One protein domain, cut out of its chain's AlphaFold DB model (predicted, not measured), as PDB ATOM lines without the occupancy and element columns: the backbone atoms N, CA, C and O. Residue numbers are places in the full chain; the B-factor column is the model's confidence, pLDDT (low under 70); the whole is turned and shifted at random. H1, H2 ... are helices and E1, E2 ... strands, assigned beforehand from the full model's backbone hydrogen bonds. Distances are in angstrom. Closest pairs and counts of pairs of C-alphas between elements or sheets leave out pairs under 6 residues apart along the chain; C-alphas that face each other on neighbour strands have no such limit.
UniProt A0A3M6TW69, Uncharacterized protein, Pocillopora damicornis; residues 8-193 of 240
ATOM      1  N   VAL A   8     164.328 195.691 165.389       85.06
ATOM      2  CA  VAL A   8     163.418 196.000 164.289       85.06
ATOM      3  C   VAL A   8     161.994 195.852 164.796       85.06
ATOM      4  O   VAL A   8     161.507 194.732 164.935       85.06
ATOM      5  N   SER A   9     161.326 196.976 165.058       85.75
ATOM      6  CA  SER A   9     159.909 197.024 165.457       85.75
ATOM      7  C   SER A   9     158.949 197.207 164.282       85.75
ATOM      8  O   SER A   9     157.759 196.944 164.411       85.75
ATOM      9  N   HIS A  10     159.462 197.644 163.138       87.75
ATOM     10  CA  HIS A  10     158.714 197.882 161.913       87.75
ATOM     11  C   HIS A  10     159.649 197.696 160.718       87.75
ATOM     12  O   HIS A  10     160.870 197.860 160.833       87.75
ATOM     13  N   PHE A  11     159.079 197.288 159.587       90.00
ATOM     14  CA  PHE A  11     159.807 197.128 158.335       90.00
ATOM     15  C   PHE A  11     158.853 197.143 157.140       90.00
ATOM     16  O   PHE A  11     157.680 196.797 157.268       90.00
ATOM     17  N   THR A  12     159.389 197.475 155.970       92.25
ATOM     18  CA  THR A  12     158.717 197.365 154.671       92.25
ATOM     19  C   THR A  12     159.573 196.504 153.753       92.25
ATOM     20  O   THR A  12     160.755 196.797 153.579       92.25
ATOM     21  N   VAL A  13     158.990 195.473 153.145       92.75
ATOM     22  CA  VAL A  13     159.578 194.671 152.064       92.75
ATOM     23  C   VAL A  13     158.819 194.986 150.786       92.75
ATOM     24  O   VAL A  13     157.603 194.830 150.762       92.75
ATOM     25  N   CYS A  14     159.517 195.375 149.723       93.69
ATOM     26  CA  CYS A  14     158.915 195.525 148.399       93.69
ATOM     27  C   CYS A  14     159.698 194.745 147.350       93.69
ATOM     28  O   CYS A  14     160.930 194.765 147.364       93.69
ATOM     29  N   ALA A  15     158.995 194.106 146.421       91.56
ATOM     30  CA  ALA A  15     159.568 193.418 145.272       91.56
ATOM     31  C   ALA A  15     158.585 193.369 144.106       91.56
ATOM     32  O   ALA A  15     157.374 193.416 144.285       91.56
ATOM     33  N   TRP A  16     159.123 193.189 142.906       89.06
ATOM     34  CA  TRP A  16     158.349 192.738 141.761       89.06
ATOM     35  C   TRP A  16     158.380 191.212 141.701       89.06
ATOM     36  O   TRP A  16     159.470 190.633 141.703       89.06
ATOM     37  N   ILE A  17     157.216 190.575 141.619       90.31
ATOM     38  CA  ILE A  17     157.053 189.119 141.631       90.31
ATOM     39  C   ILE A  17     156.274 188.621 140.407       90.31
ATOM     40  O   ILE A  17     155.367 189.297 139.939       90.31
ATOM     41  N   HIS A  18     156.623 187.437 139.902       89.06
ATOM     42  CA  HIS A  18     155.869 186.726 138.862       89.06
ATOM     43  C   HIS A  18     156.036 185.214 139.032       89.06
ATOM     44  O   HIS A  18     157.157 184.709 138.998       89.06
ATOM     45  N   THR A  19     154.933 184.498 139.210       88.38
ATOM     46  CA  THR A  19     154.837 183.073 139.546       88.38
ATOM     47  C   THR A  19     153.814 182.372 138.638       88.38
ATOM     48  O   THR A  19     152.709 182.057 139.088       88.38
ATOM     49  N   PRO A  20     154.151 182.126 137.358       83.88
ATOM     50  CA  PRO A  20     153.200 181.615 136.362       83.88
ATOM     51  C   PRO A  20     152.677 180.203 136.666       83.88
ATOM     52  O   PRO A  20     151.559 179.853 136.291       83.88
ATOM     53  N   ASP A  21     153.457 179.412 137.405       81.69
ATOM     54  CA  ASP A  21     153.140 178.016 137.724       81.69
ATOM     55  C   ASP A  21     152.424 177.843 139.079       81.69
ATOM     56  O   ASP A  21     152.203 176.713 139.515       81.69
ATOM     57  N   LEU A  22     152.058 178.940 139.761       85.88
ATOM     58  CA  LEU A  22     151.428 178.891 141.084       85.88
ATOM     59  C   LEU A  22     150.059 178.192 141.022       85.88
ATOM     60  O   LEU A  22     149.096 178.700 140.439       85.88
ATOM     61  N   GLN A  23     149.973 177.021 141.658       86.94
ATOM     62  CA  GLN A  23     148.747 176.224 141.741       86.94
ATOM     63  C   GLN A  23     147.816 176.722 142.850       86.94
ATOM     64  O   GLN A  23     148.262 177.269 143.856       86.94
ATOM     65  N   GLN A  24     146.509 176.478 142.716       83.75
ATOM     66  CA  GLN A  24     145.483 177.024 143.619       83.75
ATOM     67  C   GLN A  24     145.686 176.653 145.101       83.75
ATOM     68  O   GLN A  24     145.372 177.456 145.980       83.75
ATOM     69  N   SER A  25     146.193 175.451 145.381       85.50
ATOM     70  CA  SER A  25     146.476 174.948 146.733       85.50
ATOM     71  C   SER A  25     147.930 175.136 147.171       85.50
ATOM     72  O   SER A  25     148.289 174.715 148.266       85.50
ATOM     73  N   GLN A  26     148.777 175.709 146.316       89.25
ATOM     74  CA  GLN A  26     150.199 175.858 146.585       89.25
ATOM     75  C   GLN A  26     150.475 177.149 147.354       89.25
ATOM     76  O   GLN A  26     149.910 178.204 147.057       89.25
ATOM     77  N   GLU A  27     151.391 177.043 148.313       92.81
ATOM     78  CA  GLU A  27     151.995 178.161 149.029       92.81
ATOM     79  C   GLU A  27     153.462 178.299 148.615       92.81
ATOM     80  O   GLU A  27     154.150 177.309 148.364       92.81
ATOM     81  N   MET A  28     153.940 179.538 148.532       91.44
ATOM     82  CA  MET A  28     155.316 179.875 148.183       91.44
ATOM     83  C   MET A  28     155.847 180.942 149.138       91.44
ATOM     84  O   MET A  28     155.222 181.989 149.316       91.44
ATOM     85  N   THR A  29     157.024 180.718 149.713       91.69
ATOM     86  CA  THR A  29     157.693 181.675 150.600       91.69
ATOM     87  C   THR A  29     158.477 182.689 149.785       91.69
ATOM     88  O   THR A  29     159.483 182.360 149.166       91.69
ATOM     89  N   VAL A  30     158.061 183.953 149.820       91.50
ATOM     90  CA  VAL A  30     158.797 185.051 149.178       91.50
ATOM     91  C   VAL A  30     160.058 185.369 149.977       91.50
ATOM     92  O   VAL A  30     161.144 185.501 149.412       91.50
ATOM     93  N   ILE A  31     159.921 185.484 151.297       90.75
ATOM     94  CA  ILE A  31     161.015 185.805 152.214       90.75
ATOM     95  C   ILE A  31     160.752 185.177 153.585       90.75
ATOM     96  O   ILE A  31     159.639 185.254 154.112       90.75
ATOM     97  N   SER A  32     161.789 184.594 154.180       90.25
ATOM     98  CA  SER A  32     161.803 184.199 155.587       90.25
ATOM     99  C   SER A  32     162.941 184.897 156.322       90.25
ATOM    100  O   SER A  32     164.052 185.017 155.804       90.25
ATOM    101  N   ILE A  33     162.684 185.344 157.547       88.38
ATOM    102  CA  ILE A  33     163.637 186.098 158.360       88.38
ATOM    103  C   ILE A  33     163.771 185.405 159.711       88.38
ATOM    104  O   ILE A  33     162.788 185.278 160.436       88.38
ATOM    105  N   LEU A  34     164.975 184.948 160.035       85.44
ATOM    106  CA  LEU A  34     165.316 184.433 161.348       85.44
ATOM    107  C   LEU A  34     165.476 185.632 162.270       85.44
ATOM    108  O   LEU A  34     166.161 186.609 161.940       85.44
ATOM    109  N   ILE A  35     164.807 185.547 163.405       87.00
ATOM    110  CA  ILE A  35     164.733 186.615 164.381       87.00
ATOM    111  C   ILE A  35     165.067 186.094 165.767       87.00
ATOM    112  O   ILE A  35     164.810 184.936 166.089       87.00
ATOM    113  N   GLU A  36     165.583 186.981 166.601       85.44
ATOM    114  CA  GLU A  36     165.880 186.715 168.000       85.44
ATOM    115  C   GLU A  36     165.122 187.709 168.883       85.44
ATOM    116  O   GLU A  36     165.153 188.927 168.664       85.44
ATOM    117  N   LYS A  37     164.389 187.170 169.861       84.31
ATOM    118  CA  LYS A  37     163.661 187.947 170.870       84.31
ATOM    119  C   LYS A  37     164.553 188.245 172.069       84.31
ATOM    120  O   LYS A  37     165.587 187.612 172.277       84.31
ATOM    121  N   ASN A  38     164.113 189.178 172.910       76.31
ATOM    122  CA  ASN A  38     164.801 189.438 174.169       76.31
ATOM    123  C   ASN A  38     164.786 188.168 175.035       76.31
ATOM    124  O   ASN A  38     163.726 187.578 175.240       76.31
ATOM    125  N   GLY A  39     165.963 187.720 175.476       74.94
ATOM    126  CA  GLY A  39     166.142 186.428 176.148       74.94
ATOM    127  C   GLY A  39     166.611 185.270 175.254       74.94
ATOM    128  O   GLY A  39     166.655 184.144 175.733       74.94
ATOM    129  N   GLY A  40     166.972 185.518 173.989       76.75
ATOM    130  CA  GLY A  40     167.679 184.545 173.138       76.75
ATOM    131  C   GLY A  40     166.791 183.556 172.378       76.75
ATOM    132  O   GLY A  40     167.289 182.708 171.642       76.75
ATOM    133  N   ASN A  41     165.469 183.661 172.520       83.81
ATOM    134  CA  ASN A  41     164.536 182.776 171.829       83.81
ATOM    135  C   ASN A  41     164.460 183.122 170.336       83.81
ATOM    136  O   ASN A  41     163.972 184.196 169.959       83.81
ATOM    137  N   GLN A  42     164.891 182.184 169.493       87.25
ATOM    138  CA  GLN A  42     164.842 182.317 168.042       87.25
ATOM    139  C   GLN A  42     163.469 181.941 167.480       87.25
ATOM    140  O   GLN A  42     162.782 181.050 167.975       87.25
ATOM    141  N   ASN A  43     163.040 182.664 166.451       90.75
ATOM    142  CA  ASN A  43     161.791 182.448 165.725       90.75
ATOM    143  C   ASN A  43     161.970 182.835 164.257       90.75
ATOM    144  O   ASN A  43     163.002 183.379 163.868       90.75
ATOM    145  N   VAL A  44     160.943 182.601 163.439       90.12
ATOM    146  CA  VAL A  44     160.968 182.959 162.019       90.12
ATOM    147  C   VAL A  44     159.769 183.829 161.664       90.12
ATOM    148  O   VAL A  44     158.625 183.523 162.012       90.12
ATOM    149  N   VAL A  45     160.044 184.914 160.948       91.75
ATOM    150  CA  VAL A  45     159.049 185.702 160.221       91.75
ATOM    151  C   VAL A  45     158.944 185.135 158.819       91.75
ATOM    152  O   VAL A  45     159.969 184.949 158.165       91.75
ATOM    153  N   ARG A  46     157.732 184.876 158.337       93.69
ATOM    154  CA  ARG A  46     157.517 184.366 156.977       93.69
ATOM    155  C   ARG A  46     156.546 185.267 156.259       93.69
ATOM    156  O   ARG A  46     155.505 185.608 156.813       93.69
ATOM    157  N   LEU A  47     156.890 185.618 155.031       94.12
ATOM    158  CA  LEU A  47     155.989 186.237 154.079       94.12
ATOM    159  C   LEU A  47     155.936 185.346 152.845       94.12
ATOM    160  O   LEU A  47     156.965 185.049 152.233       94.12
ATOM    161  N   GLY A  48     154.729 184.967 152.456       93.69
ATOM    162  CA  GLY A  48     154.522 184.197 151.247       93.69
ATOM    163  C   GLY A  48     153.192 184.474 150.573       93.69
ATOM    164  O   GLY A  48     152.360 185.242 151.059       93.69
ATOM    165  N   ILE A  49     153.033 183.855 149.414       93.12
ATOM    166  CA  ILE A  49     151.865 183.963 148.546       93.12
ATOM    167  C   ILE A  49     151.234 182.584 148.366       93.12
ATOM    168  O   ILE A  49     151.928 181.568 148.412       93.12
ATOM    169  N   ALA A  50     149.926 182.546 148.140       90.88
ATOM    170  CA  ALA A  50     149.202 181.318 147.830       90.88
ATOM    171  C   ALA A  50     148.304 181.495 146.599       90.88
ATOM    172  O   ALA A  50     147.817 182.596 146.325       90.88
ATOM    173  N   GLY A  51     148.048 180.403 145.874       79.38
ATOM    174  CA  GLY A  51     147.439 180.437 144.536       79.38
ATOM    175  C   GLY A  51     146.022 180.991 144.416       79.38
ATOM    176  O   GLY A  51     145.590 181.292 143.310       79.38
ATOM    177  N   LYS A  52     145.302 181.204 145.522       78.31
ATOM    178  CA  LYS A  52     144.020 181.941 145.524       78.31
ATOM    179  C   LYS A  52     144.184 183.468 145.562       78.31
ATOM    180  O   LYS A  52     143.241 184.178 145.889       78.31
ATOM    181  N   GLY A  53     145.379 183.978 145.273       82.06
ATOM    182  CA  GLY A  53     145.670 185.402 145.378       82.06
ATOM    183  C   GLY A  53     145.780 185.877 146.833       82.06
ATOM    184  O   GLY A  53     145.522 187.047 147.132       82.06
ATOM    185  N   ASN A  54     146.127 184.959 147.738       91.19
ATOM    186  CA  ASN A  54     146.280 185.247 149.157       91.19
ATOM    187  C   ASN A  54     147.738 185.567 149.476       91.19
ATOM    188  O   ASN A  54     148.657 185.030 148.856       91.19
ATOM    189  N   ILE A  55     147.935 186.377 150.508       92.94
ATOM    190  CA  ILE A  55     149.238 186.575 151.138       92.94
ATOM    191  C   ILE A  55     149.152 186.064 152.560       92.94
ATOM    192  O   ILE A  55     148.209 186.395 153.277       92.94
ATOM    193  N   PHE A  56     150.143 185.290 152.983       91.94
ATOM    194  CA  PHE A  56     150.265 184.874 154.368       91.94
ATOM    195  C   PHE A  56     151.474 185.519 155.022       91.94
ATOM    196  O   PHE A  56     152.524 185.729 154.408       91.94
ATOM    197  N   PHE A  57     151.302 185.802 156.303       92.12
ATOM    198  CA  PHE A  57     152.346 186.300 157.168       92.12
ATOM    199  C   PHE A  57     152.332 185.520 158.469       92.12
ATOM    200  O   PHE A  57     151.266 185.300 159.054       92.12
ATOM    201  N   SER A  58     153.508 185.114 158.930       90.81
ATOM    202  CA  SER A  58     153.664 184.508 160.247       90.81
ATOM    203  C   SER A  58     154.773 185.177 161.036       90.81
ATOM    204  O   SER A  58     155.808 185.528 160.475       90.81
ATOM    205  N   PHE A  59     154.575 185.268 162.345       89.38
ATOM    206  CA  PHE A  59     155.559 185.719 163.321       89.38
ATOM    207  C   PHE A  59     155.514 184.772 164.525       89.38
ATOM    208  O   PHE A  59     154.538 184.758 165.280       89.38
ATOM    209  N   GLY A  60     156.551 183.945 164.692       83.19
ATOM    210  CA  GLY A  60     156.516 182.853 165.672       83.19
ATOM    211  C   GLY A  60     155.378 181.873 165.364       83.19
ATOM    212  O   GLY A  60     155.243 181.427 164.226       83.19
ATOM    213  N   SER A  61     154.542 181.562 166.359       82.56
ATOM    214  CA  SER A  61     153.347 180.716 166.194       82.56
ATOM    215  C   SER A  61     152.129 181.457 165.629       82.56
ATOM    216  O   SER A  61     151.160 180.818 165.217       82.56
ATOM    217  N   GLY A  62     152.151 182.792 165.598       87.00
ATOM    218  CA  GLY A  62     151.066 183.594 165.040       87.00
ATOM    219  C   GLY A  62     151.091 183.566 163.515       87.00
ATOM    220  O   GLY A  62     152.142 183.770 162.907       87.00
ATOM    221  N   ARG A  63     149.930 183.363 162.887       90.50
ATOM    222  CA  ARG A  63     149.763 183.384 161.429       90.50
ATOM    223  C   ARG A  63     148.492 184.135 161.048       90.50
ATOM    224  O   ARG A  63     147.457 183.974 161.683       90.50
ATOM    225  N   THR A  64     148.567 184.921 159.981       91.06
ATOM    226  CA  THR A  64     147.417 185.565 159.340       91.06
ATOM    227  C   THR A  64     147.482 185.353 157.835       91.06
ATOM    228  O   THR A  64     148.561 185.206 157.260       91.06
ATOM    229  N   SER A  65     146.317 185.362 157.193       91.19
ATOM    230  CA  SER A  65     146.186 185.368 155.740       91.19
ATOM    231  C   SER A  65     145.325 186.551 155.322       91.19
ATOM    232  O   SER A  65     144.274 186.795 155.908       91.19
ATOM    233  N   LEU A  66     145.766 187.273 154.301       91.81
ATOM    234  CA  LEU A  66     145.009 188.314 153.621       91.81
ATOM    235  C   LEU A  66     144.498 187.723 152.311       91.81
ATOM    236  O   LEU A  66     145.292 187.269 151.487       91.81
ATOM    237  N   SER A  67     143.179 187.682 152.140       91.50
ATOM    238  CA  SER A  67     142.548 187.153 150.932       91.50
ATOM    239  C   SER A  67     142.341 188.225 149.871       91.50
ATOM    240  O   SER A  67     142.143 189.397 150.205       91.50
ATOM    241  N   ASN A  68     142.296 187.809 148.602       90.12
ATOM    242  CA  ASN A  68     142.024 188.686 147.459       90.12
ATOM    243  C   ASN A  68     142.973 189.898 147.411       90.12
ATOM    244  O   ASN A  68     142.541 191.021 147.155       90.12
ATOM    245  N   VAL A  69     144.256 189.684 147.716       91.69
ATOM    246  CA  VAL A  69     145.279 190.739 147.628       91.69
ATOM    247  C   VAL A  69     145.581 191.056 146.164       91.69
ATOM    248  O   VAL A  69     145.753 192.209 145.793       91.69
ATOM    249  N   PHE A  70     145.561 190.027 145.321       91.69
ATOM    250  CA  PHE A  70     145.822 190.092 143.884       91.69
ATOM    251  C   PHE A  70     144.522 190.180 143.063       91.69
ATOM    252  O   PHE A  70     144.362 189.500 142.056       91.69
ATOM    253  N   ALA A  71     143.541 190.960 143.533       87.19
ATOM    254  CA  ALA A  71     142.205 191.010 142.923       87.19
ATOM    255  C   ALA A  71     142.180 191.692 141.543       87.19
ATOM    256  O   ALA A  71     141.351 191.347 140.706       87.19
ATOM    257  N   THR A  72     143.067 192.663 141.315       86.44
ATOM    258  CA  THR A  72     143.122 193.483 140.089       86.44
ATOM    259  C   THR A  72     144.322 193.168 139.200       86.44
ATOM    260  O   THR A  72     144.353 193.583 138.048       86.44
ATOM    261  N   SER A  73     145.310 192.453 139.734       89.94
ATOM    262  CA  SER A  73     146.530 192.040 139.040       89.94
ATOM    263  C   SER A  73     147.029 190.753 139.669       89.94
ATOM    264  O   SER A  73     146.974 190.593 140.889       89.94
ATOM    265  N   SER A  74     147.495 189.829 138.839       91.19
ATOM    266  CA  SER A  74     147.809 188.464 139.243       91.19
ATOM    267  C   SER A  74     149.280 188.174 138.961       91.19
ATOM    268  O   SER A  74     149.703 188.257 137.806       91.19
ATOM    269  N   PRO A  75     150.077 187.770 139.971       90.19
ATOM    270  CA  PRO A  75     151.470 187.407 139.746       90.19
ATOM    271  C   PRO A  75     151.600 186.157 138.870       90.19
ATOM    272  O   PRO A  75     152.704 185.833 138.452       90.19
ATOM    273  N   LYS A  76     150.508 185.434 138.591       90.06
ATOM    274  CA  LYS A  76     150.500 184.326 137.633       90.06
ATOM    275  C   LYS A  76     150.590 184.808 136.183       90.06
ATOM    276  O   LYS A  76     151.197 184.137 135.357       90.06
ATOM    277  N   ASP A  77     149.986 185.954 135.895       89.69
ATOM    278  CA  ASP A  77     149.782 186.434 134.529       89.69
ATOM    279  C   ASP A  77     150.795 187.526 134.155       89.69
ATOM    280  O   ASP A  77     151.152 187.680 132.987       89.69
ATOM    281  N   GLU A  78     151.299 188.268 135.147       89.38
ATOM    282  CA  GLU A  78     152.220 189.384 134.937       89.38
ATOM    283  C   GLU A  78     153.182 189.623 136.114       89.38
ATOM    284  O   GLU A  78     153.057 189.053 137.198       89.38
ATOM    285  N   MET A  79     154.171 190.498 135.902       89.38
ATOM    286  CA  MET A  79     154.999 191.007 136.997       89.38
ATOM    287  C   MET A  79     154.176 191.972 137.853       89.38
ATOM    288  O   MET A  79     153.797 193.043 137.389       89.38
ATOM    289  N   VAL A  80     153.995 191.637 139.124       93.75
ATOM    290  CA  VAL A  80     153.245 192.442 140.091       93.75
ATOM    291  C   VAL A  80     154.193 193.061 141.109       93.75
ATOM    292  O   VAL A  80     155.059 192.375 141.656       93.75
ATOM    293  N   PHE A  81     154.037 194.351 141.397       94.12
ATOM    294  CA  PHE A  81     154.765 195.006 142.477       94.12
ATOM    295  C   PHE A  81     154.048 194.763 143.803       94.12
ATOM    296  O   PHE A  81     152.953 195.267 144.028       94.12
ATOM    297  N   LEU A  82     154.667 193.994 144.690       95.50
ATOM    298  CA  LEU A  82     154.152 193.698 146.016       95.50
ATOM    299  C   LEU A  82     154.985 194.423 147.072       95.50
ATOM    300  O   LEU A  82     156.196 194.215 147.156       95.50
ATOM    301  N   CYS A  83     154.319 195.193 147.927       94.81
ATOM    302  CA  CYS A  83     154.871 195.693 149.175       94.81
ATOM    303  C   CYS A  83     154.112 195.113 150.364       94.81
ATOM    304  O   CYS A  83     152.884 195.144 150.408       94.81
ATOM    305  N   VAL A  84     154.852 194.639 151.356       93.81
ATOM    306  CA  VAL A  84     154.321 194.262 152.663       93.81
ATOM    307  C   VAL A  84     155.056 195.051 153.726       93.81
ATOM    308  O   VAL A  84     156.287 195.078 153.731       93.81
ATOM    309  N   ARG A  85     154.318 195.684 154.636       91.69
ATOM    310  CA  ARG A  85     154.918 196.407 155.758       91.69
ATOM    311  C   ARG A  85     154.223 196.138 157.077       91.69
ATOM    312  O   ARG A  85     153.022 195.887 157.111       91.69
ATOM    313  N   ILE A  86     154.998 196.234 158.147       88.81
ATOM    314  CA  ILE A  86     154.515 196.302 159.521       88.81
ATOM    315  C   ILE A  86     154.547 197.769 159.933       88.81
ATOM    316  O   ILE A  86     155.622 198.367 159.973       88.81
ATOM    317  N   GLN A  87     153.380 198.351 160.200       79.75
ATOM    318  CA  GLN A  87     153.294 199.735 160.653       79.75
ATOM    319  C   GLN A  87     153.624 199.880 162.149       79.75
ATOM    320  O   GLN A  87     153.296 198.986 162.929       79.75
ATOM    321  N   PRO A  88     154.232 201.012 162.554       66.69
ATOM    322  CA  PRO A  88     154.661 201.256 163.932       66.69
ATOM    323  C   PRO A  88     153.564 201.779 164.880       66.69
ATOM    324  O   PRO A  88     153.851 201.958 166.061       66.69
ATOM    325  N   GLU A  89     152.350 202.085 164.405       64.19
ATOM    326  CA  GLU A  89     151.294 202.639 165.268       64.19
ATOM    327  C   GLU A  89     150.784 201.620 166.310       64.19
ATOM    328  O   GLU A  89     151.080 200.432 166.217       64.19
ATOM    329  N   GLN A  90     150.057 202.109 167.330       51.69
ATOM    330  CA  GLN A  90     149.809 201.521 168.670       51.69
ATOM    331  C   GLN A  90     149.444 200.017 168.735       51.69
ATOM    332  O   GLN A  90     149.620 199.388 169.780       51.69
ATOM    333  N   SER A  91     148.999 199.423 167.628       58.44
ATOM    334  CA  SER A  91     148.977 197.980 167.390       58.44
ATOM    335  C   SER A  91     149.667 197.678 166.050       58.44
ATOM    336  O   SER A  91     149.164 198.130 165.016       58.44
ATOM    337  N   PRO A  92     150.777 196.912 166.025       63.75
ATOM    338  CA  PRO A  92     151.522 196.652 164.800       63.75
ATOM    339  C   PRO A  92     150.610 195.975 163.780       63.75
ATOM    340  O   PRO A  92     150.145 194.851 163.975       63.75
ATOM    341  N   LYS A  93     150.340 196.701 162.699       82.56
ATOM    342  CA  LYS A  93     149.413 196.304 161.645       82.56
ATOM    343  C   LYS A  93     150.201 195.879 160.426       82.56
ATOM    344  O   LYS A  93     151.036 196.634 159.923       82.56
ATOM    345  N   MET A  94     149.929 194.674 159.946       87.38
ATOM    346  CA  MET A  94     150.435 194.230 158.658       87.38
ATOM    347  C   MET A  94     149.596 194.869 157.560       87.38
ATOM    348  O   MET A  94     148.368 194.802 157.605       87.38
ATOM    349  N   GLU A  95     150.254 195.420 156.551       92.06
ATOM    350  CA  GLU A  95     149.624 195.877 155.320       92.06
ATOM    351  C   GLU A  95     150.261 195.190 154.114       92.06
ATOM    352  O   GLU A  95     151.484 195.064 154.039       92.06
ATOM    353  N   ALA A  96     149.428 194.783 153.161       93.75
ATOM    354  CA  ALA A  96     149.828 194.348 151.835       93.75
ATOM    355  C   ALA A  96     149.275 195.327 150.794       93.75
ATOM    356  O   ALA A  96     148.079 195.627 150.781       93.75
ATOM    357  N   ILE A  97     150.167 195.820 149.941       94.88
ATOM    358  CA  ILE A  97     149.911 196.831 148.917       94.88
ATOM    359  C   ILE A  97     150.402 196.261 147.589       94.88
ATOM    360  O   ILE A  97     151.557 195.837 147.479       94.88
ATOM    361  N   VAL A  98     149.530 196.257 146.588       95.38
ATOM    362  CA  VAL A  98     149.817 195.734 145.250       95.38
ATOM    363  C   VAL A  98     149.836 196.890 144.260       95.38
ATOM    364  O   VAL A  98     148.964 197.747 144.302       95.38
ATOM    365  N   ASN A  99     150.855 196.952 143.401       95.50
ATOM    366  CA  ASN A  99     151.038 197.974 142.365       95.50
ATOM    367  C   ASN A  99     150.934 199.424 142.868       95.50
ATOM    368  O   ASN A  99     150.530 200.317 142.130       95.50
ATOM    369  N   ALA A 100     151.323 199.648 144.131       93.12
ATOM    370  CA  ALA A 100     151.174 200.930 144.824       93.12
ATOM    371  C   ALA A 100     149.732 201.487 144.800       93.12
ATOM    372  O   ALA A 100     149.539 202.700 144.855       93.12
ATOM    373  N   ASP A 101     148.731 200.607 144.735       94.19
ATOM    374  CA  ASP A 101     147.328 200.945 144.936       94.19
ATOM    375  C   ASP A 101     147.002 200.887 146.436       94.19
ATOM    376  O   ASP A 101     146.937 199.820 147.055       94.19
ATOM    377  N   PHE A 102     146.858 202.065 147.039       91.19
ATOM    378  CA  PHE A 102     146.579 202.209 148.466       91.19
ATOM    379  C   PHE A 102     145.088 202.114 148.790       91.19
ATOM    380  O   PHE A 102     144.755 201.831 149.942       91.19
ATOM    381  N   ASP A 103     144.210 202.283 147.799       89.00
ATOM    382  CA  ASP A 103     142.760 202.205 147.983       89.00
ATOM    383  C   ASP A 103     142.308 200.745 148.125       89.00
ATOM    384  O   ASP A 103     141.351 200.442 148.842       89.00
ATOM    385  N   SER A 104     143.039 199.810 147.507       86.38
ATOM    386  CA  SER A 104     142.777 198.369 147.600       86.38
ATOM    387  C   SER A 104     143.625 197.624 148.639       86.38
ATOM    388  O   SER A 104     143.522 196.393 148.747       86.38
ATOM    389  N   LYS A 105     144.427 198.340 149.447       90.50
ATOM    390  CA  LYS A 105     145.338 197.721 150.421       90.50
ATOM    391  C   LYS A 105     144.603 196.791 151.389       90.50
ATOM    392  O   LYS A 105     143.491 197.060 151.846       90.50
ATOM    393  N   LYS A 106     145.253 195.684 151.746       91.88
ATOM    394  CA  LYS A 106     144.729 194.702 152.706       91.88
ATOM    395  C   LYS A 106     145.511 194.770 153.998       91.88
ATOM    396  O   LYS A 106     146.729 194.926 153.968       91.88
ATOM    397  N   THR A 107     144.826 194.628 155.129       90.50
ATOM    398  CA  THR A 107     145.464 194.795 156.435       90.50
ATOM    399  C   THR A 107     145.022 193.758 157.455       90.50
ATOM    400  O   THR A 107     143.873 193.324 157.413       90.50
ATOM    401  N   SER A 108     145.897 193.402 158.393       88.25
ATOM    402  CA  SER A 108     145.573 192.525 159.523       88.25
ATOM    403  C   SER A 108     146.295 192.967 160.792       88.25
ATOM    404  O   SER A 108     147.459 193.360 160.752       88.25
ATOM    405  N   GLU A 109     145.592 192.858 161.917       85.62
ATOM    406  CA  GLU A 109     146.087 193.126 163.276       85.62
ATOM    407  C   GLU A 109     146.179 191.826 164.104       85.62
ATOM    408  O   GLU A 109     146.500 191.846 165.291       85.62
ATOM    409  N   LEU A 110     145.909 190.667 163.479       84.38
ATOM    410  CA  LEU A 110     145.870 189.361 164.151       84.38
ATOM    411  C   LEU A 110     147.256 188.859 164.571       84.38
ATOM    412  O   LEU A 110     147.373 188.067 165.505       84.38
ATOM    413  N   VAL A 111     148.310 189.303 163.883       81.50
ATOM    414  CA  VAL A 111     149.691 188.944 164.207       81.50
ATOM    415  C   VAL A 111     150.382 190.152 164.815       81.50
ATOM    416  O   VAL A 111     150.698 191.115 164.121       81.50
ATOM    417  N   LYS A 112     150.644 190.077 166.121       82.19
ATOM    418  CA  LYS A 112     151.369 191.114 166.854       82.19
ATOM    419  C   LYS A 112     152.866 190.948 166.627       82.19
ATOM    420  O   LYS A 112     153.491 190.059 167.203       82.19
ATOM    421  N   TYR A 113     153.422 191.792 165.769       83.25
ATOM    422  CA  TYR A 113     154.859 191.855 165.543       83.25
ATOM    423  C   TYR A 113     155.523 192.691 166.641       83.25
ATOM    424  O   TYR A 113     155.225 193.871 166.797       83.25
ATOM    425  N   GLU A 114     156.415 192.087 167.417       85.44
ATOM    426  CA  GLU A 114     157.192 192.802 168.434       85.44
ATOM    427  C   GLU A 114     158.578 193.187 167.909       85.44
ATOM    428  O   GLU A 114     159.042 192.704 166.876       85.44
ATOM    429  N   SER A 115     159.250 194.066 168.648       87.00
ATOM    430  CA  SER A 115     160.618 194.460 168.331       87.00
ATOM    431  C   SER A 115     161.561 193.265 168.473       87.00
ATOM    432  O   SER A 115     161.648 192.671 169.548       87.00
ATOM    433  N   VAL A 116     162.282 192.920 167.405       86.94
ATOM    434  CA  VAL A 116     163.181 191.751 167.362       86.94
ATOM    435  C   VAL A 116     164.487 192.056 166.648       86.94
ATOM    436  O   VAL A 116     164.559 192.962 165.819       86.94
ATOM    437  N   GLN A 117     165.530 191.285 166.931       85.25
ATOM    438  CA  GLN A 117     166.766 191.336 166.154       85.25
ATOM    439  C   GLN A 117     166.636 190.431 164.936       85.25
ATOM    440  O   GLN A 117     166.114 189.329 165.045       85.25
ATOM    441  N   TRP A 118     167.098 190.888 163.775       86.38
ATOM    442  CA  TRP A 118     167.150 190.070 162.563       86.38
ATOM    443  C   TRP A 118     168.541 189.468 162.418       86.38
ATOM    444  O   TRP A 118     169.528 190.204 162.396       86.38
ATOM    445  N   THR A 119     168.625 188.150 162.273       81.75
ATOM    446  CA  THR A 119     169.904 187.427 162.219       81.75
ATOM    447  C   THR A 119     170.175 186.829 160.839       81.75
ATOM    448  O   THR A 119     171.320 186.802 160.385       81.75
ATOM    449  N   GLN A 120     169.132 186.419 160.111       79.88
ATOM    450  CA  GLN A 120     169.268 185.823 158.780       79.88
ATOM    451  C   GLN A 120     168.049 186.122 157.912       79.88
ATOM    452  O   GLN A 120     166.917 185.972 158.353       79.88
ATOM    453  N   VAL A 121     168.276 186.486 156.652       83.38
ATOM    454  CA  VAL A 121     167.215 186.682 155.658       83.38
ATOM    455  C   VAL A 121     167.419 185.695 154.514       83.38
ATOM    456  O   VAL A 121     168.504 185.622 153.933       83.38
ATOM    457  N   ILE A 122     166.373 184.948 154.177       80.75
ATOM    458  CA  ILE A 122     166.331 184.004 153.061       80.75
ATOM    459  C   ILE A 122     165.233 184.437 152.095       80.75
ATOM    460  O   ILE A 122     164.122 184.754 152.510       80.75
ATOM    461  N   ILE A 123     165.555 184.455 150.804       86.19
ATOM    462  CA  ILE A 123     164.624 184.815 149.731       86.19
ATOM    463  C   ILE A 123     164.264 183.551 148.952       86.19
ATOM    464  O   ILE A 123     165.154 182.815 148.516       86.19
ATOM    465  N   GLY A 124     162.966 183.333 148.748       84.81
ATOM    466  CA  GLY A 124     162.430 182.230 147.954       84.81
ATOM    467  C   GLY A 124     162.373 180.872 148.660       84.81
ATOM    468  O   GLY A 124     161.991 179.891 148.030       84.81
ATOM    469  N   GLN A 125     162.771 180.799 149.932       85.31
ATOM    470  CA  GLN A 125     162.711 179.589 150.754       85.31
ATOM    471  C   GLN A 125     162.303 179.901 152.172       85.31
ATOM    472  O   GLN A 125     162.364 181.050 152.612       85.31
ATOM    473  N   ASN A 126     161.917 178.840 152.861       86.50
ATOM    474  CA  ASN A 126     161.623 178.865 154.268       86.50
ATOM    475  C   ASN A 126     162.846 178.443 155.103       86.50
ATOM    476  O   ASN A 126     163.847 177.933 154.591       86.50
ATOM    477  N   GLN A 127     162.772 178.698 156.403       84.62
ATOM    478  CA  GLN A 127     163.735 178.219 157.381       84.62
ATOM    479  C   GLN A 127     163.040 177.898 158.706       84.62
ATOM    480  O   GLN A 127     161.963 178.437 158.997       84.62
ATOM    481  N   ASP A 128     163.674 177.050 159.503       88.19
ATOM    482  CA  ASP A 128     163.281 176.715 160.867       88.19
ATOM    483  C   ASP A 128     163.870 177.696 161.888       88.19
ATOM    484  O   ASP A 128     164.667 178.580 161.562       88.19
ATOM    485  N   SER A 129     163.433 177.581 163.143       89.56
ATOM    486  CA  SER A 129     163.860 178.467 164.232       89.56
ATOM    487  C   SER A 129     165.339 178.343 164.591       89.56
ATOM    488  O   SER A 129     165.840 179.212 165.286       89.56
ATOM    489  N   ASP A 130     166.026 177.298 164.135       86.19
ATOM    490  CA  ASP A 130     167.476 177.119 164.266       86.19
ATOM    491  C   ASP A 130     168.261 177.667 163.051       86.19
ATOM    492  O   ASP A 130     169.490 177.597 163.013       86.19
ATOM    493  N   GLY A 131     167.564 178.214 162.047       81.81
ATOM    494  CA  GLY A 131     168.146 178.723 160.804       81.81
ATOM    495  C   GLY A 131     168.370 177.669 159.714       81.81
ATOM    496  O   GLY A 131     168.903 178.012 158.647       81.81
ATOM    497  N   THR A 132     167.966 176.415 159.940       84.06
ATOM    498  CA  THR A 132     167.980 175.353 158.927       84.06
ATOM    499  C   THR A 132     167.025 175.715 157.793       84.06
ATOM    500  O   THR A 132     165.865 176.037 158.029       84.06
ATOM    501  N   ILE A 133     167.506 175.692 156.548       83.56
ATOM    502  CA  ILE A 133     166.677 175.988 155.369       83.56
ATOM    503  C   ILE A 133     165.768 174.791 155.088       83.56
ATOM    504  O   ILE A 133     166.246 173.656 155.021       83.56
ATOM    505  N   THR A 134     164.486 175.052 154.859       82.62
ATOM    506  CA  THR A 134     163.478 174.037 154.540       82.62
ATOM    507  C   THR A 134     162.891 174.271 153.148       82.62
ATOM    508  O   THR A 134     162.846 175.395 152.652       82.62
ATOM    509  N   ASN A 135     162.467 173.180 152.502       81.75
ATOM    510  CA  ASN A 135     161.904 173.168 151.145       81.75
ATOM    511  C   ASN A 135     160.400 172.837 151.152       81.75
ATOM    512  O   ASN A 135     159.902 172.194 150.231       81.75
ATOM    513  N   ASP A 136     159.683 173.204 152.212       84.69
ATOM    514  CA  ASP A 136     158.250 172.933 152.368       84.69
ATOM    515  C   ASP A 136     157.388 173.816 151.453       84.69
ATOM    516  O   ASP A 136     156.437 173.334 150.839       84.69
ATOM    517  N   THR A 137     157.750 175.093 151.312       90.19
ATOM    518  CA  THR A 137     157.045 176.066 150.461       90.19
ATOM    519  C   THR A 137     158.014 176.899 149.610       90.19
ATOM    520  O   THR A 137     158.078 178.126 149.756       90.19
ATOM    521  N   PRO A 138     158.796 176.273 148.712       86.44
ATOM    522  CA  PRO A 138     159.738 176.977 147.846       86.44
ATOM    523  C   PRO A 138     159.023 177.925 146.879       86.44
ATOM    524  O   PRO A 138     157.932 177.642 146.381       86.44
ATOM    525  N   PHE A 139     159.660 179.053 146.577       85.69
ATOM    526  CA  PHE A 139     159.171 179.995 145.578       85.69
ATOM    527  C   PHE A 139     159.546 179.549 144.169       85.69
ATOM    528  O   PHE A 139     160.725 179.398 143.850       85.69
ATOM    529  N   TYR A 140     158.546 179.424 143.298       83.75
ATOM    530  CA  TYR A 140     158.747 179.142 141.880       83.75
ATOM    531  C   TYR A 140     158.300 180.332 141.040       83.75
ATOM    532  O   TYR A 140     157.110 180.598 140.866       83.75
ATOM    533  N   GLY A 141     159.281 181.059 140.517       84.62
ATOM    534  CA  GLY A 141     159.045 182.219 139.678       84.62
ATOM    535  C   GLY A 141     160.200 183.206 139.717       84.62
ATOM    536  O   GLY A 141     161.353 182.855 139.972       84.62
ATOM    537  N   ARG A 142     159.873 184.473 139.479       84.38
ATOM    538  CA  ARG A 142     160.814 185.589 139.422       84.38
ATOM    539  C   ARG A 142     160.544 186.561 140.557       84.38
ATOM    540  O   ARG A 142     159.404 186.962 140.768       84.38
ATOM    541  N   ILE A 143     161.612 186.977 141.231       83.56
ATOM    542  CA  ILE A 143     161.627 188.099 142.174       83.56
ATOM    543  C   ILE A 143     162.652 189.098 141.647       83.56
ATOM    544  O   ILE A 143     163.778 188.729 141.318       83.56
ATOM    545  N   SER A 144     162.291 190.373 141.553       82.12
ATOM    546  CA  SER A 144     163.222 191.420 141.131       82.12
ATOM    547  C   SER A 144     163.019 192.710 141.911       82.12
ATOM    548  O   SER A 144     161.942 192.970 142.446       82.12
ATOM    549  N   ASN A 145     164.083 193.517 141.991       83.69
ATOM    550  CA  ASN A 145     164.101 194.762 142.759       83.69
ATOM    551  C   ASN A 145     163.580 194.578 144.199       83.69
ATOM    552  O   ASN A 145     162.835 195.426 144.694       83.69
ATOM    553  N   LEU A 146     163.970 193.482 144.862       84.94
ATOM    554  CA  LEU A 146     163.669 193.279 146.277       84.94
ATOM    555  C   LEU A 146     164.446 194.301 147.107       84.94
ATOM    556  O   LEU A 146     165.668 194.412 146.991       84.94
ATOM    557  N   ASN A 147     163.737 195.041 147.947       85.56
ATOM    558  CA  ASN A 147     164.310 196.040 148.831       85.56
ATOM    559  C   ASN A 147     163.596 196.011 150.186       85.56
ATOM    560  O   ASN A 147     162.404 195.706 150.259       85.56
ATOM    561  N   ILE A 148     164.339 196.319 151.251       87.94
ATOM    562  CA  ILE A 148     163.833 196.296 152.626       87.94
ATOM    563  C   ILE A 148     164.239 197.574 153.374       87.94
ATOM    564  O   ILE A 148     165.416 197.959 153.403       87.94
ATOM    565  N   TRP A 149     163.263 198.207 154.022       88.31
ATOM    566  CA  TRP A 149     163.406 199.414 154.840       88.31
ATOM    567  C   TRP A 149     162.906 199.164 156.263       88.31
ATOM    568  O   TRP A 149     162.072 198.290 156.458       88.31
ATOM    569  N   PHE A 150     163.366 199.950 157.242       83.81
ATOM    570  CA  PHE A 150     162.728 199.986 158.567       83.81
ATOM    571  C   PHE A 150     161.351 200.640 158.496       83.81
ATOM    572  O   PHE A 150     160.379 200.111 159.004       83.81
ATOM    573  N   ASN A 151     161.245 201.755 157.785       82.62
ATOM    574  CA  ASN A 151     159.970 202.382 157.486       82.62
ATOM    575  C   ASN A 151     160.000 202.905 156.054       82.62
ATOM    576  O   ASN A 151     161.062 203.309 155.570       82.62
ATOM    577  N   LEU A 152     158.850 202.898 155.389       88.12
ATOM    578  CA  LEU A 152     158.684 203.492 154.070       88.12
ATOM    579  C   LEU A 152     157.262 204.043 153.950       88.12
ATOM    580  O   LEU A 152     156.294 203.281 154.042       88.12
ATOM    581  N   ALA A 153     157.146 205.357 153.755       90.06
ATOM    582  CA  ALA A 153     155.851 206.009 153.588       90.06
ATOM    583  C   ALA A 153     155.282 205.792 152.174       90.06
ATOM    584  O   ALA A 153     156.008 205.463 151.232       90.06
ATOM    585  N   ASP A 154     153.977 206.018 152.022       92.19
ATOM    586  CA  ASP A 154     153.196 205.704 150.813       92.19
ATOM    587  C   ASP A 154     153.737 206.398 149.557       92.19
ATOM    588  O   ASP A 154     153.895 205.781 148.498       92.19
ATOM    589  N   ALA A 155     154.122 207.670 149.689       91.38
ATOM    590  CA  ALA A 155     154.730 208.430 148.601       91.38
ATOM    591  C   ALA A 155     156.006 207.752 148.070       91.38
ATOM    592  O   ALA A 155     156.210 207.656 146.861       91.38
ATOM    593  N   HIS A 156     156.834 207.200 148.959       91.06
ATOM    594  CA  HIS A 156     158.082 206.553 148.571       91.06
ATOM    595  C   HIS A 156     157.864 205.157 147.982       91.06
ATOM    596  O   HIS A 156     158.566 204.783 147.043       91.06
ATOM    597  N   ILE A 157     156.855 204.414 148.449       92.19
ATOM    598  CA  ILE A 157     156.397 203.184 147.782       92.19
ATOM    599  C   ILE A 157     155.971 203.497 146.337       92.19
ATOM    600  O   ILE A 157     156.390 202.807 145.408       92.19
ATOM    601  N   THR A 158     155.217 204.583 146.134       93.81
ATOM    602  CA  THR A 158     154.785 205.042 144.801       93.81
ATOM    603  C   THR A 158     155.970 205.402 143.910       93.81
ATOM    604  O   THR A 158     156.003 205.035 142.735       93.81
ATOM    605  N   TYR A 159     156.968 206.103 144.451       91.19
ATOM    606  CA  TYR A 159     158.192 206.423 143.717       91.19
ATOM    607  C   TYR A 159     158.922 205.158 143.273       91.19
ATOM    608  O   TYR A 159     159.266 205.037 142.099       91.19
ATOM    609  N   TRP A 160     159.069 204.177 144.165       87.69
ATOM    610  CA  TRP A 160     159.697 202.901 143.832       87.69
ATOM    611  C   TRP A 160     158.932 202.113 142.770       87.69
ATOM    612  O   TRP A 160     159.565 201.572 141.861       87.69
ATOM    613  N   TYR A 161     157.601 202.105 142.831       91.12
ATOM    614  CA  TYR A 161     156.748 201.525 141.794       91.12
ATOM    615  C   TYR A 161     156.966 202.198 140.428       91.12
ATOM    616  O   TYR A 161     157.171 201.516 139.427       91.12
ATOM    617  N   LYS A 162     157.042 203.535 140.392       89.69
ATOM    618  CA  LYS A 162     157.323 204.328 139.176       89.69
ATOM    619  C   LYS A 162     158.790 204.279 138.717       89.69
ATOM    620  O   LYS A 162     159.134 204.860 137.692       89.69
ATOM    621  N   GLY A 163     159.671 203.609 139.465       81.38
ATOM    622  CA  GLY A 163     161.100 203.499 139.163       81.38
ATOM    623  C   GLY A 163     161.963 204.673 139.646       81.38
ATOM    624  O   GLY A 163     163.164 204.700 139.373       81.38
ATOM    625  N   TRP A 164     161.393 205.617 140.393       81.94
ATOM    626  CA  TRP A 164     162.105 206.731 141.009       81.94
ATOM    627  C   TRP A 164     162.711 206.306 142.355       81.94
ATOM    628  O   TRP A 164     162.008 205.965 143.303       81.94
ATOM    629  N   LYS A 165     164.044 206.306 142.453       69.00
ATOM    630  CA  LYS A 165     164.785 205.708 143.582       69.00
ATOM    631  C   LYS A 165     165.373 206.762 144.521       69.00
ATOM    632  O   LYS A 165     166.586 206.799 144.721       69.00
ATOM    633  N   TYR A 166     164.519 207.627 145.066       68.00
ATOM    634  CA  TYR A 166     164.943 208.702 145.975       68.00
ATOM    635  C   TYR A 166     165.336 208.183 147.366       68.00
ATOM    636  O   TYR A 166     166.292 208.678 147.960       68.00
ATOM    637  N   ASP A 167     164.676 207.122 147.836       69.50
ATOM    638  CA  ASP A 167     164.944 206.548 149.154       69.50
ATOM    639  C   ASP A 167     165.935 205.401 149.105       69.50
ATOM    640  O   ASP A 167     165.777 204.439 148.349       69.50
ATOM    641  N   LYS A 168     166.930 205.454 149.989       77.12
ATOM    642  CA  LYS A 168     167.923 204.394 150.132       77.12
ATOM    643  C   LYS A 168     167.397 203.301 151.077       77.12
ATOM    644  O   LYS A 168     167.137 203.598 152.240       77.12
ATOM    645  N   PRO A 169     167.286 202.038 150.622       75.12
ATOM    646  CA  PRO A 169     166.937 200.927 151.497       75.12
ATOM    647  C   PRO A 169     167.913 200.784 152.659       75.12
ATOM    648  O   PRO A 169     169.128 200.941 152.504       75.12
ATOM    649  N   HIS A 170     167.341 200.496 153.824       76.50
ATOM    650  CA  HIS A 170     168.029 200.461 155.108       76.50
ATOM    651  C   HIS A 170     168.617 199.074 155.394       76.50
ATOM    652  O   HIS A 170     169.706 198.963 155.956       76.50
ATOM    653  N   ILE A 171     167.882 198.018 155.049       71.12
ATOM    654  CA  ILE A 171     168.229 196.638 155.403       71.12
ATOM    655  C   ILE A 171     168.817 195.917 154.189       71.12
ATOM    656  O   ILE A 171     169.919 195.387 154.264       71.12
ATOM    657  N   LEU A 172     168.116 195.936 153.055       69.06
ATOM    658  CA  LEU A 172     168.524 195.226 151.843       69.06
ATOM    659  C   LEU A 172     168.225 196.094 150.624       69.06
ATOM    660  O   LEU A 172     167.107 196.588 150.481       69.06
ATOM    661  N   LYS A 173     169.225 196.285 149.754       70.88
ATOM    662  CA  LYS A 173     169.125 197.116 148.547       70.88
ATOM    663  C   LYS A 173     169.469 196.324 147.290       70.88
ATOM    664  O   LYS A 173     170.570 195.797 147.151       70.88
ATOM    665  N   TRP A 174     168.601 196.376 146.294       61.75
ATOM    666  CA  TRP A 174     168.920 195.946 144.935       61.75
ATOM    667  C   TRP A 174     169.685 197.027 144.142       61.75
ATOM    668  O   TRP A 174     169.320 198.205 144.242       61.75
ATOM    669  N   PRO A 175     170.698 196.702 143.306       52.78
ATOM    670  CA  PRO A 175     171.251 195.382 142.973       52.78
ATOM    671  C   PRO A 175     172.500 195.019 143.802       52.78
ATOM    672  O   PRO A 175     173.408 194.376 143.285       52.78
ATOM    673  N   GLN A 176     172.605 195.423 145.075       53.16
ATOM    674  CA  GLN A 176     173.791 195.085 145.888       53.16
ATOM    675  C   GLN A 176     173.957 193.566 146.105       53.16
ATOM    676  O   GLN A 176     175.032 193.125 146.490       53.16
ATOM    677  N   LEU A 177     172.924 192.776 145.786       49.12
ATOM    678  CA  LEU A 177     172.919 191.308 145.765       49.12
ATOM    679  C   LEU A 177     173.455 190.686 144.457       49.12
ATOM    680  O   LEU A 177     173.509 189.466 144.346       49.12
ATOM    681  N   GLY A 178     173.824 191.500 143.463       38.38
ATOM    682  CA  GLY A 178     174.289 191.059 142.145       38.38
ATOM    683  C   GLY A 178     173.679 191.895 141.017       38.38
ATOM    684  O   GLY A 178     172.475 192.142 140.982       38.38
ATOM    685  N   SER A 179     174.506 192.341 140.071       30.42
ATOM    686  CA  SER A 179     174.142 193.251 138.973       30.42
ATOM    687  C   SER A 179     173.571 192.550 137.733       30.42
ATOM    688  O   SER A 179     173.748 193.020 136.609       30.42
ATOM    689  N   SER A 180     172.829 191.455 137.907       37.34
ATOM    690  CA  SER A 180     172.037 190.903 136.809       37.34
ATOM    691  C   SER A 180     170.687 191.618 136.744       37.34
ATOM    692  O   SER A 180     169.911 191.590 137.697       37.34
ATOM    693  N   LYS A 181     170.357 192.219 135.592       31.02
ATOM    694  CA  LYS A 181     169.029 192.811 135.306       31.02
ATOM    695  C   LYS A 181     167.874 191.799 135.407       31.02
ATOM    696  O   LYS A 181     166.717 192.183 135.257       31.02
ATOM    697  N   ARG A 182     168.172 190.515 135.621       38.84
ATOM    698  CA  ARG A 182     167.217 189.416 135.747       38.84
ATOM    699  C   ARG A 182     167.746 188.432 136.777       38.84
ATOM    700  O   ARG A 182     168.757 187.776 136.542       38.84
ATOM    701  N   PHE A 183     167.046 188.292 137.889       41.72
ATOM    702  CA  PHE A 183     167.126 187.035 138.610       41.72
ATOM    703  C   PHE A 183     166.122 186.161 137.865       41.72
ATOM    704  O   PHE A 183     164.912 186.369 137.949       41.72
ATOM    705  N   GLY A 184     166.650 185.316 136.972       42.00
ATOM    706  CA  GLY A 184     165.889 184.175 136.461       42.00
ATOM    707  C   GLY A 184     165.424 183.303 137.629       42.00
ATOM    708  O   GLY A 184     165.773 183.609 138.769       42.00
ATOM    709  N   ASP A 185     164.622 182.280 137.325       40.12
ATOM    710  CA  ASP A 185     164.014 181.324 138.262       40.12
ATOM    711  C   ASP A 185     164.772 181.276 139.598       40.12
ATOM    712  O   ASP A 185     165.935 180.868 139.663       40.12
ATOM    713  N   VAL A 186     164.185 181.885 140.633       40.19
ATOM    714  CA  VAL A 186     164.911 182.169 141.874       40.19
ATOM    715  C   VAL A 186     165.242 180.847 142.553       40.19
ATOM    716  O   VAL A 186     164.363 180.183 143.087       40.19
ATOM    717  N   HIS A 187     166.524 180.496 142.582       48.31
ATOM    718  CA  HIS A 187     167.021 179.312 143.282       48.31
ATOM    719  C   HIS A 187     167.948 179.695 144.446       48.31
ATOM    720  O   HIS A 187     169.013 179.110 144.631       48.31
ATOM    721  N   PHE A 188     167.474 180.657 145.249       44.94
ATOM    722  CA  PHE A 188     167.949 181.051 146.589       44.94
ATOM    723  C   PHE A 188     168.979 182.180 146.640       44.94
ATOM    724  O   PHE A 188     169.961 182.217 145.906       44.94
ATOM    725  N   VAL A 189     168.744 183.110 147.568       47.94
ATOM    726  CA  VAL A 189     169.720 184.114 148.005       47.94
ATOM    727  C   VAL A 189     169.678 184.137 149.531       47.94
ATOM    728  O   VAL A 189     168.659 184.501 150.122       47.94
ATOM    729  N   LYS A 190     170.781 183.734 150.171       41.22
ATOM    730  CA  LYS A 190     170.989 183.879 151.616       41.22
ATOM    731  C   LYS A 190     171.682 185.210 151.881       41.22
ATOM    732  O   LYS A 190     172.775 185.446 151.376       41.22
ATOM    733  N   VAL A 191     171.051 186.070 152.676       45.56
ATOM    734  CA  VAL A 191     171.616 187.349 153.114       45.56
ATOM    735  C   VAL A 191     171.792 187.292 154.627       45.56
ATOM    736  O   VAL A 191     170.833 187.387 155.392       45.56
ATOM    737  N   THR A 192     173.030 187.108 155.072       36.44
ATOM    738  CA  THR A 192     173.401 187.266 156.481       36.44
ATOM    739  C   THR A 192     173.729 188.733 156.721       36.44
ATOM    740  O   THR A 192     174.671 189.270 156.140       36.44
ATOM    741  N   SER A 193     172.914 189.401 157.532       34.22
ATOM    742  CA  SER A 193     173.143 190.788 157.926       34.22
ATOM    743  C   SER A 193     174.336 190.858 158.881       34.22
ATOM    744  O   SER A 193     174.273 190.313 159.978       34.22
TER     745      SER A 193
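Overview. This is residues 8 to 193 of the 240 residues of an uncharacterized protein of Pocillopora damicornis (UniProt A0A3M6TW69). Look first for a sandwich of two twisted antiparallel sheets face to face: the larger is E5 E4 E3 E2 E9 E11, the other E8 E7 E6 E1 E10, and the single short helix H1 packs on the five-stranded sheet, on the side away from the larger sheet. A long stretch without a named element, residues 162 to 188, leads from H1 past the edge strand E10 to E11, the short last strand of the larger sheet. The 186 printed residues hold, in chain order, E1 to E10, then H1, then E11. The class is mostly strand, though under half of the residues, 86 of 186, are in named elements. The whole is compact, with a radius of gyration of the C-alphas of 15.1 A, and rounded, spanning 44 by 34 by 33 A.

Along the chain. Start in the larger sheet with E2, residues 27 to 36, the longest strand by residues: find C-alpha 27 at (151.995, 178.161, 149.029) and follow it 25.0 A to C-alpha 36, through a bend of 67 degrees at residue 30. E3, residues 42 to 50, is 25.6 A long; E4 is residues 54 to 59, E5 is residues 62 to 66 and E9 is residues 117 to 123. E11, residues 189 to 191, ends at C-alpha 191, (171.616, 187.349, 153.114). In the other sheet, E1, residues 11 to 18, begins at C-alpha 11, (159.807, 197.128, 158.335), and is 22.4 A long. E6, residues 80 to 87, measures 21.8 A, and E7 is residues 93 to 98. E8, residues 101 to 108, bends by 74 degrees at residue 104. E10, residues 142 to 149, is 20.9 A long and bends by 55 degrees at residue 145. H1 is residues 154 to 161.

Arrangement. In the larger sheet, E2 to E5 form a meander, each strand the antiparallel neighbour of the one before. Look at the hairpin of E2 and E3 for N 33 and O 45, 2.8 A apart and within hydrogen-bond range. E3 and E4, also a hairpin, have N 56 and O 48 within range at 2.9 A; the hairpin of E4 and E5 has N 57 and O 64 at 3.0 A. On its other side E2 has E9, with N 34 and O 120 at 2.8 A, and E9 has the edge strand E11, with N 191 and O 121 at 2.9 A. The facing parts of the two sheets are 10.5 A centre to centre, their planes 9 degrees apart and their strands at 24 degrees. Between E5 and E8 the closest C-alphas are those of Leu 66 and Lys 106, 6.5 A apart. E6, E7 and E8 form a second meander, with N 97 and O 83 at 2.8 A and N 96 and O 106 at 2.8 A. E1 pairs with E6 through N 82 and O 15, 2.8 A, and with E10 through N 14 and O 147, 3.0 A. H1 is on this sheet at a height of 8.3 A, only just over E6 with 3 of its C-alphas, and only just along the strands at 27 degrees to E6 on the local plane. Its closest C-alphas to E6 are Tyr 161 and Phe 81, 6.8 A. Every O i to N i+4 pair in H1 is within hydrogen-bond range.

Size, cuts and confidence. The C-alphas farthest apart, those of Gly 39 and Asp 77, are 44.7 A apart. The printed part, residues 8 to 193, has no cut. The long links are E5 to E6, E9 to E10 and H1 to E11; within E9 to E10, residues 126 to 127 pair antiparallel with 133 to 134. The mean pLDDT of the printed part is 81.5; look for values under 70 at residues 88 to 92, 165 to 167, 172 and 174 to 193, which include E11.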